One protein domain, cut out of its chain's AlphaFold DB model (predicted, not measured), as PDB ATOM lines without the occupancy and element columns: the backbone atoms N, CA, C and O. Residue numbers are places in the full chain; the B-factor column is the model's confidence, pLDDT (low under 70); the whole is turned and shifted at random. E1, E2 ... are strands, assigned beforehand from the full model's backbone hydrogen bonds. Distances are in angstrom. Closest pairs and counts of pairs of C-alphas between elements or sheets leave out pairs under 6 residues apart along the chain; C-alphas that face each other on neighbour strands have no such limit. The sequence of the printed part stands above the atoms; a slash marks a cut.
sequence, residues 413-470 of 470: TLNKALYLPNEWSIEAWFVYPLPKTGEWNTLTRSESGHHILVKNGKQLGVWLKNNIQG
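What this domain is: This is residues 413 to 470 of the 470 residues of the protein "Ricin B-type lectin domain-containing protein" of Microcystis aeruginosa SPC777 (UniProt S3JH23). With little regular structure, this is a small three-stranded sheet with a wide open loop, residues 413 to 439, swinging past it before E1; residues 419 to 425 stick out, and a tail follows E3. Of 58 printed residues, 11 are in named elements: no named helix, and strands E1, E2, E3, also the sheet's order, antiparallel. The class is all strand; the whole is loose, radius of gyration of the C-alphas 13.0 A, spanning 35 by 32 by 18 A.

Where its parts are: E1, residues 440 to 442, begins at C-alpha (176.073, 219.562, 185.108) and measures 6.4 A. E2, residues 452 to 455, measures 10.1 A. E3, residues 459 to 462, measures 10.0 A and ends at C-alpha (185.572, 213.567, 184.575).

How they stand to each other: The strands form a meander, each the antiparallel neighbour of the one before. Hairpin E1 and E2, at 156 degrees, has N 441 and O 454 within hydrogen-bond range, 2.9 A. Hairpin E2 and E3, at 148 degrees, has N 455 and O 459 at 2.8 A.

The domain as a whole: The C-alphas farthest apart, Asn 415 and Gly 470, are 37.5 A apart. The printed part has no cut and no long link between strands. pLDDT is under 70 at residues 423, 425 to 433, 435 to 438 and 464 to 470.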
ATOM      1  N   THR A 413     189.684 232.642 184.855       78.88
ATOM      2  CA  THR A 413     190.178 232.358 183.505       78.88
ATOM      3  C   THR A 413     191.674 232.624 183.469       78.88
ATOM      4  O   THR A 413     192.125 233.690 183.889       78.88
ATOM      5  N   LEU A 414     192.449 231.669 182.959       77.44
ATOM      6  CA  LEU A 414     193.869 231.885 182.702       77.44
ATOM      7  C   LEU A 414     194.015 232.830 181.506       77.44
ATOM      8  O   LEU A 414     193.439 232.595 180.448       77.44
ATOM      9  N   ASN A 415     194.781 233.907 181.677       74.56
ATOM     10  CA  ASN A 415     195.041 234.895 180.625       74.56
ATOM     11  C   ASN A 415     195.909 234.347 179.480       74.56
ATOM     12  O   ASN A 415     195.906 234.899 178.384       74.56
ATOM     13  N   LYS A 416     196.652 233.268 179.737       79.25
ATOM     14  CA  LYS A 416     197.453 232.534 178.764       79.25
ATOM     15  C   LYS A 416     197.089 231.057 178.848       79.25
ATOM     16  O   LYS A 416     197.011 230.508 179.947       79.25
ATOM     17  N   ALA A 417     196.896 230.422 177.694       78.44
ATOM     18  CA  ALA A 417     196.682 228.984 177.629       78.44
ATOM     19  C   ALA A 417     197.879 228.247 178.251       78.44
ATOM     20  O   ALA A 417     199.037 228.507 177.904       78.44
ATOM     21  N   LEU A 418     197.588 227.341 179.182       77.62
ATOM     22  CA  LEU A 418     198.565 226.412 179.730       77.62
ATOM     23  C   LEU A 418     198.537 225.147 178.871       77.62
ATOM     24  O   LEU A 418     197.546 224.417 178.878       77.62
ATOM     25  N   TYR A 419     199.608 224.908 178.117       79.94
ATOM     26  CA  TYR A 419     199.753 223.679 177.340       79.94
ATOM     27  C   TYR A 419     200.146 222.542 178.276       79.94
ATOM     28  O   TYR A 419     201.206 222.586 178.901       79.94
ATOM     29  N   LEU A 420     199.267 221.549 178.389       73.69
ATOM     30  CA  LEU A 420     199.514 220.355 179.185       73.69
ATOM     31  C   LEU A 420     200.251 219.311 178.327       73.69
ATOM     32  O   LEU A 420     199.927 219.176 177.143       73.69
ATOM     33  N   PRO A 421     201.236 218.588 178.888       75.25
ATOM     34  CA  PRO A 421     201.861 217.447 178.220       75.25
ATOM     35  C   PRO A 421     200.858 216.297 178.020       75.25
ATOM     36  O   PRO A 421     199.743 216.337 178.535       75.25
ATOM     37  N   ASN A 422     201.253 215.256 177.276       75.25
ATOM     38  CA  ASN A 422     200.386 214.101 176.987       75.25
ATOM     39  C   ASN A 422     199.890 213.383 178.254       75.25
ATOM     40  O   ASN A 422     198.802 212.817 178.253       75.25
ATOM     41  N   GLU A 423     200.676 213.436 179.329       69.25
ATOM     42  CA  GLU A 423     200.336 212.890 180.638       69.25
ATOM     43  C   GLU A 423     200.289 214.024 181.653       69.25
ATOM     44  O   GLU A 423     201.276 214.726 181.867       69.25
ATOM     45  N   TRP A 424     199.134 214.221 182.278       74.69
ATOM     46  CA  TRP A 424     198.936 215.255 183.282       74.69
ATOM     47  C   TRP A 424     197.897 214.804 184.302       74.69
ATOM     48  O   TRP A 424     197.023 213.986 184.012       74.69
ATOM     49  N   SER A 425     197.980 215.367 185.502       64.81
ATOM     50  CA  SER A 425     196.995 215.182 186.561       64.81
ATOM     51  C   SER A 425     196.438 216.532 187.007       64.81
ATOM     52  O   SER A 425     197.024 217.591 186.769       64.81
ATOM     53  N   ILE A 426     195.265 216.496 187.633       69.19
ATOM     54  CA  ILE A 426     194.633 217.659 188.245       69.19
ATOM     55  C   ILE A 426     194.157 217.297 189.646       69.19
ATOM     56  O   ILE A 426     193.497 216.281 189.844       69.19
ATOM     57  N   GLU A 427     194.473 218.155 190.610       63.69
ATOM     58  CA  GLU A 427     194.002 218.071 191.990       63.69
ATOM     59  C   GLU A 427     193.171 219.323 192.299       63.69
ATOM     60  O   GLU A 427     193.571 220.442 191.968       63.69
ATOM     61  N   ALA A 428     191.990 219.147 192.896       65.94
ATOM     62  CA  ALA A 428     191.107 220.254 193.249       65.94
ATOM     63  C   ALA A 428     190.331 219.961 194.539       65.94
ATOM     64  O   ALA A 428     189.833 218.853 194.736       65.94
ATOM     65  N   TRP A 429     190.157 220.991 195.369       68.06
ATOM     66  CA  TRP A 429     189.274 220.974 196.538       68.06
ATOM     67  C   TRP A 429     188.080 221.884 196.280       68.06
ATOM     68  O   TRP A 429     188.239 223.009 195.803       68.06
ATOM     69  N   PHE A 430     186.883 221.417 196.617       69.88
ATOM     70  CA  PHE A 430     185.656 222.197 196.509       69.88
ATOM     71  C   PHE A 430     184.740 221.911 197.699       69.88
ATOM     72  O   PHE A 430     184.801 220.847 198.313       69.88
ATOM     73  N   VAL A 431     183.900 222.884 198.037       69.19
ATOM     74  CA  VAL A 431     182.933 222.764 199.131       69.19
ATOM     75  C   VAL A 431     181.696 222.010 198.640       69.19
ATOM     76  O   VAL A 431     181.186 222.290 197.555       69.19
ATOM     77  N   TYR A 432     181.212 221.071 199.453       67.62
ATOM     78  CA  TYR A 432     179.988 220.307 199.223       67.62
ATOM     79  C   TYR A 432     178.995 220.522 200.382       67.62
ATOM     80  O   TYR A 432     179.438 220.512 201.533       67.62
ATOM     81  N   PRO A 433     177.676 220.668 200.131       67.31
ATOM     82  CA  PRO A 433     176.998 220.669 198.826       67.31
ATOM     83  C   PRO A 433     177.289 221.926 197.989       67.31
ATOM     84  O   PRO A 433     177.628 222.980 198.525       67.31
ATOM     85  N   LEU A 434     177.157 221.815 196.659       70.50
ATOM     86  CA  LEU A 434     177.374 222.952 195.757       70.50
ATOM     87  C   LEU A 434     176.251 224.002 195.901       70.50
ATOM     88  O   LEU A 434     175.082 223.620 195.976       70.50
ATOM     89  N   PRO A 435     176.555 225.317 195.846       65.25
ATOM     90  CA  PRO A 435     175.549 226.381 195.980       65.25
ATOM     91  C   PRO A 435     174.484 226.398 194.873       65.25
ATOM     92  O   PRO A 435     173.381 226.899 195.076       65.25
ATOM     93  N   LYS A 436     174.819 225.884 193.684       64.88
ATOM     94  CA  LYS A 436     173.892 225.651 192.571       64.88
ATOM     95  C   LYS A 436     173.971 224.182 192.177       64.88
ATOM     96  O   LYS A 436     175.060 223.649 191.988       64.88
ATOM     97  N   THR A 437     172.815 223.549 192.027       64.31
ATOM     98  CA  THR A 437     172.677 222.136 191.655       64.31
ATOM     99  C   THR A 437     172.125 222.023 190.239       64.31
ATOM    100  O   THR A 437     171.051 221.462 190.023       64.31
ATOM    101  N   GLY A 438     172.833 222.593 189.257       69.06
ATOM    102  CA  GLY A 438     172.528 222.300 187.855       69.06
ATOM    103  C   GLY A 438     172.720 220.808 187.565       69.06
ATOM    104  O   GLY A 438     173.410 220.117 188.322       69.06
ATOM    105  N   GLU A 439     172.146 220.309 186.466       79.88
ATOM    106  CA  GLU A 439     172.378 218.920 186.042       79.88
ATOM    107  C   GLU A 439     173.880 218.655 185.857       79.88
ATOM    108  O   GLU A 439     174.370 217.623 186.299       79.88
ATOM    109  N   TRP A 440     174.625 219.627 185.315       81.88
ATOM    110  CA  TRP A 440     176.073 219.562 185.108       81.88
ATOM    111  C   TRP A 440     176.757 220.819 185.654       81.88
ATOM    112  O   TRP A 440     176.580 221.913 185.120       81.88
ATOM    113  N   ASN A 441     177.567 220.675 186.705       81.50
ATOM    114  CA  ASN A 441     178.342 221.778 187.284       81.50
ATOM    115  C   ASN A 441     179.815 221.575 186.942       81.50
ATOM    116  O   ASN A 441     180.445 220.649 187.440       81.50
ATOM    117  N   THR A 442     180.359 222.413 186.064       84.44
ATOM    118  CA  THR A 442     181.768 222.324 185.649       84.44
ATOM    119  C   THR A 442     182.667 222.936 186.709       84.44
ATOM    120  O   THR A 442     182.486 224.101 187.050       84.44
ATOM    121  N   LEU A 443     183.653 222.177 187.180       81.75
ATOM    122  CA  LEU A 443     184.683 222.686 188.086       81.75
ATOM    123  C   LEU A 443     185.891 223.213 187.303       81.75
ATOM    124  O   LEU A 443     186.423 224.269 187.630       81.75
ATOM    125  N   THR A 444     186.293 222.519 186.233       83.06
ATOM    126  CA  THR A 444     187.406 222.924 185.358       83.06
ATOM    127  C   THR A 444     187.123 222.569 183.897       83.06
ATOM    128  O   THR A 444     186.402 221.611 183.607       83.06
ATOM    129  N   ARG A 445     187.660 223.357 182.956       82.94
ATOM    130  CA  ARG A 445     187.495 223.155 181.506       82.94
ATOM    131  C   ARG A 445     188.690 223.689 180.717       82.94
ATOM    132  O   ARG A 445     189.378 224.587 181.198       82.94
ATOM    133  N   SER A 446     188.883 223.184 179.505       78.12
ATOM    134  CA  SER A 446     189.693 223.816 178.457       78.12
ATOM    135  C   SER A 446     188.792 224.535 177.449       78.12
ATOM    136  O   SER A 446     187.565 224.511 177.558       78.12
ATOM    137  N   GLU A 447     189.393 225.141 176.425       74.31
ATOM    138  CA  GLU A 447     188.664 225.626 175.243       74.31
ATOM    139  C   GLU A 447     187.918 224.497 174.512       74.31
ATOM    140  O   GLU A 447     186.921 224.735 173.834       74.31
ATOM    141  N   SER A 448     188.387 223.256 174.661       73.62
ATOM    142  CA  SER A 448     187.931 222.109 173.878       73.62
ATOM    143  C   SER A 448     186.926 221.198 174.595       73.62
ATOM    144  O   SER A 448     186.442 220.245 173.975       73.62
ATOM    145  N   GLY A 449     186.614 221.468 175.868       77.44
ATOM    146  CA  GLY A 449     185.662 220.685 176.654       77.44
ATOM    147  C   GLY A 449     185.832 220.817 178.168       77.44
ATOM    148  O   GLY A 449     186.703 221.532 178.662       77.44
ATOM    149  N   HIS A 450     184.974 220.121 178.909       83.44
ATOM    150  CA  HIS A 450     185.029 220.053 180.371       83.44
ATOM    151  C   HIS A 450     186.131 219.084 180.815       83.44
ATOM    152  O   HIS A 450     186.474 218.168 180.078       83.44
ATOM    153  N   HIS A 451     186.689 219.274 182.009       84.25
ATOM    154  CA  HIS A 451     187.602 218.302 182.616       84.25
ATOM    155  C   HIS A 451     186.922 217.660 183.822       84.25
ATOM    156  O   HIS A 451     186.520 216.510 183.730       84.25
ATOM    157  N   ILE A 452     186.698 218.408 184.909       86.38
ATOM    158  CA  ILE A 452     186.017 217.912 186.116       86.38
ATOM    159  C   ILE A 452     184.608 218.506 186.210       86.38
ATOM    160  O   ILE A 452     184.415 219.708 185.993       86.38
ATOM    161  N   LEU A 453     183.628 217.679 186.575       87.19
ATOM    162  CA  LEU A 453     182.228 218.067 186.728       87.19
ATOM    163  C   LEU A 453     181.547 217.394 187.924       87.19
ATOM    164  O   LEU A 453     181.954 216.328 188.374       87.19
ATOM    165  N   VAL A 454     180.476 218.016 188.415       83.50
ATOM    166  CA  VAL A 454     179.545 217.434 189.385       83.50
ATOM    167  C   VAL A 454     178.163 217.338 188.751       83.50
ATOM    168  O   VAL A 454     177.529 218.364 188.474       83.50
ATOM    169  N   LYS A 455     177.686 216.108 188.541       80.06
ATOM    170  CA  LYS A 455     176.353 215.824 188.006       80.06
ATOM    171  C   LYS A 455     175.308 215.779 189.121       80.06
ATOM    172  O   LYS A 455     175.541 215.188 190.181       80.06
ATOM    173  N   ASN A 456     174.155 216.411 188.890       77.81
ATOM    174  CA  ASN A 456     173.003 216.435 189.802       77.81
ATOM    175  C   ASN A 456     173.363 216.827 191.248       77.81
ATOM    176  O   ASN A 456     172.804 216.289 192.201       77.81
ATOM    177  N   GLY A 457     174.363 217.701 191.410       74.00
ATOM    178  CA  GLY A 457     174.838 218.153 192.718       74.00
ATOM    179  C   GLY A 457     175.366 217.050 193.644       74.00
ATOM    180  O   GLY A 457     175.403 217.277 194.847       74.00
ATOM    181  N   LYS A 458     175.733 215.862 193.140       76.56
ATOM    182  CA  LYS A 458     176.193 214.741 193.990       76.56
ATOM    183  C   LYS A 458     177.217 213.794 193.358       76.56
ATOM    184  O   LYS A 458     177.934 213.121 194.085       76.56
ATOM    185  N   GLN A 459     177.297 213.719 192.033       81.19
ATOM    186  CA  GLN A 459     178.191 212.791 191.333       81.19
ATOM    187  C   GLN A 459     179.409 213.535 190.786       81.19
ATOM    188  O   GLN A 459     179.297 214.198 189.758       81.19
ATOM    189  N   LEU A 460     180.557 213.435 191.457       84.62
ATOM    190  CA  LEU A 460     181.835 213.923 190.926       84.62
ATOM    191  C   LEU A 460     182.296 213.018 189.773       84.62
ATOM    192  O   LEU A 460     182.266 211.796 189.901       84.62
ATOM    193  N   GLY A 461     182.731 213.607 188.661       83.00
ATOM    194  CA  GLY A 461     183.210 212.865 187.500       83.00
ATOM    195  C   GLY A 461     184.134 213.677 186.598       83.00
ATOM    196  O   GLY A 461     184.313 214.884 186.779       83.00
ATOM    197  N   VAL A 462     184.708 212.990 185.612       80.44
ATOM    198  CA  VAL A 462     185.572 213.567 184.575       80.44
ATOM    199  C   VAL A 462     184.836 213.494 183.241       80.44
ATOM    200  O   VAL A 462     184.171 212.498 182.955       80.44
ATOM    201  N   TRP A 463     184.912 214.542 182.426       71.69
ATOM    202  CA  TRP A 463     184.347 214.515 181.080       71.69
ATOM    203  C   TRP A 463     185.345 213.912 180.096       71.69
ATOM    204  O   TRP A 463     186.482 214.368 179.986       71.69
ATOM    205  N   LEU A 464     184.894 212.904 179.358       69.38
ATOM    206  CA  LEU A 464     185.651 212.266 178.289       69.38
ATOM    207  C   LEU A 464     185.020 212.664 176.954       69.38
ATOM    208  O   LEU A 464     183.807 212.539 176.772       69.38
ATOM    209  N   LYS A 465     185.837 213.151 176.015       56.50
ATOM    210  CA  LYS A 465     185.392 213.573 174.682       56.50
ATOM    211  C   LYS A 465     185.089 212.344 173.808       56.50
ATOM    212  O   LYS A 465     185.890 211.983 172.964       56.50
ATOM    213  N   ASN A 466     183.917 211.748 174.043       50.31
ATOM    214  CA  ASN A 466     183.216 210.684 173.306       50.31
ATOM    215  C   ASN A 466     183.912 209.316 173.097       50.31
ATOM    216  O   ASN A 466     184.994 209.207 172.535       50.31
ATOM    217  N   ASN A 467     183.132 208.268 173.403       39.38
ATOM    218  CA  ASN A 467     183.185 206.893 172.882       39.38
ATOM    219  C   ASN A 467     184.318 205.961 173.336       39.38
ATOM    220  O   ASN A 467     185.018 205.386 172.507       39.38
ATOM    221  N   ILE A 468     184.368 205.650 174.630       34.97
ATOM    222  CA  ILE A 468     184.753 204.290 175.031       34.97
ATOM    223  C   ILE A 468     183.537 203.675 175.720       34.97
ATOM    224  O   ILE A 468     183.307 203.867 176.910       34.97
ATOM    225  N   GLN A 469     182.709 202.999 174.917       37.06
ATOM    226  CA  GLN A 469     181.967 201.851 175.421       37.06
ATOM    227  C   GLN A 469     183.012 200.793 175.776       37.06
ATOM    228  O   GLN A 469     183.739 200.326 174.898       37.06
ATOM    229  N   GLY A 470     183.096 200.485 177.062       32.62
ATOM    230  CA  GLY A 470     183.704 199.286 177.618       32.62
ATOM    231  C   GLY A 470     182.783 198.802 178.713       32.62
ATOM    232  O   GLY A 470     182.609 199.590 179.671       32.62
TER     233      GLY A 470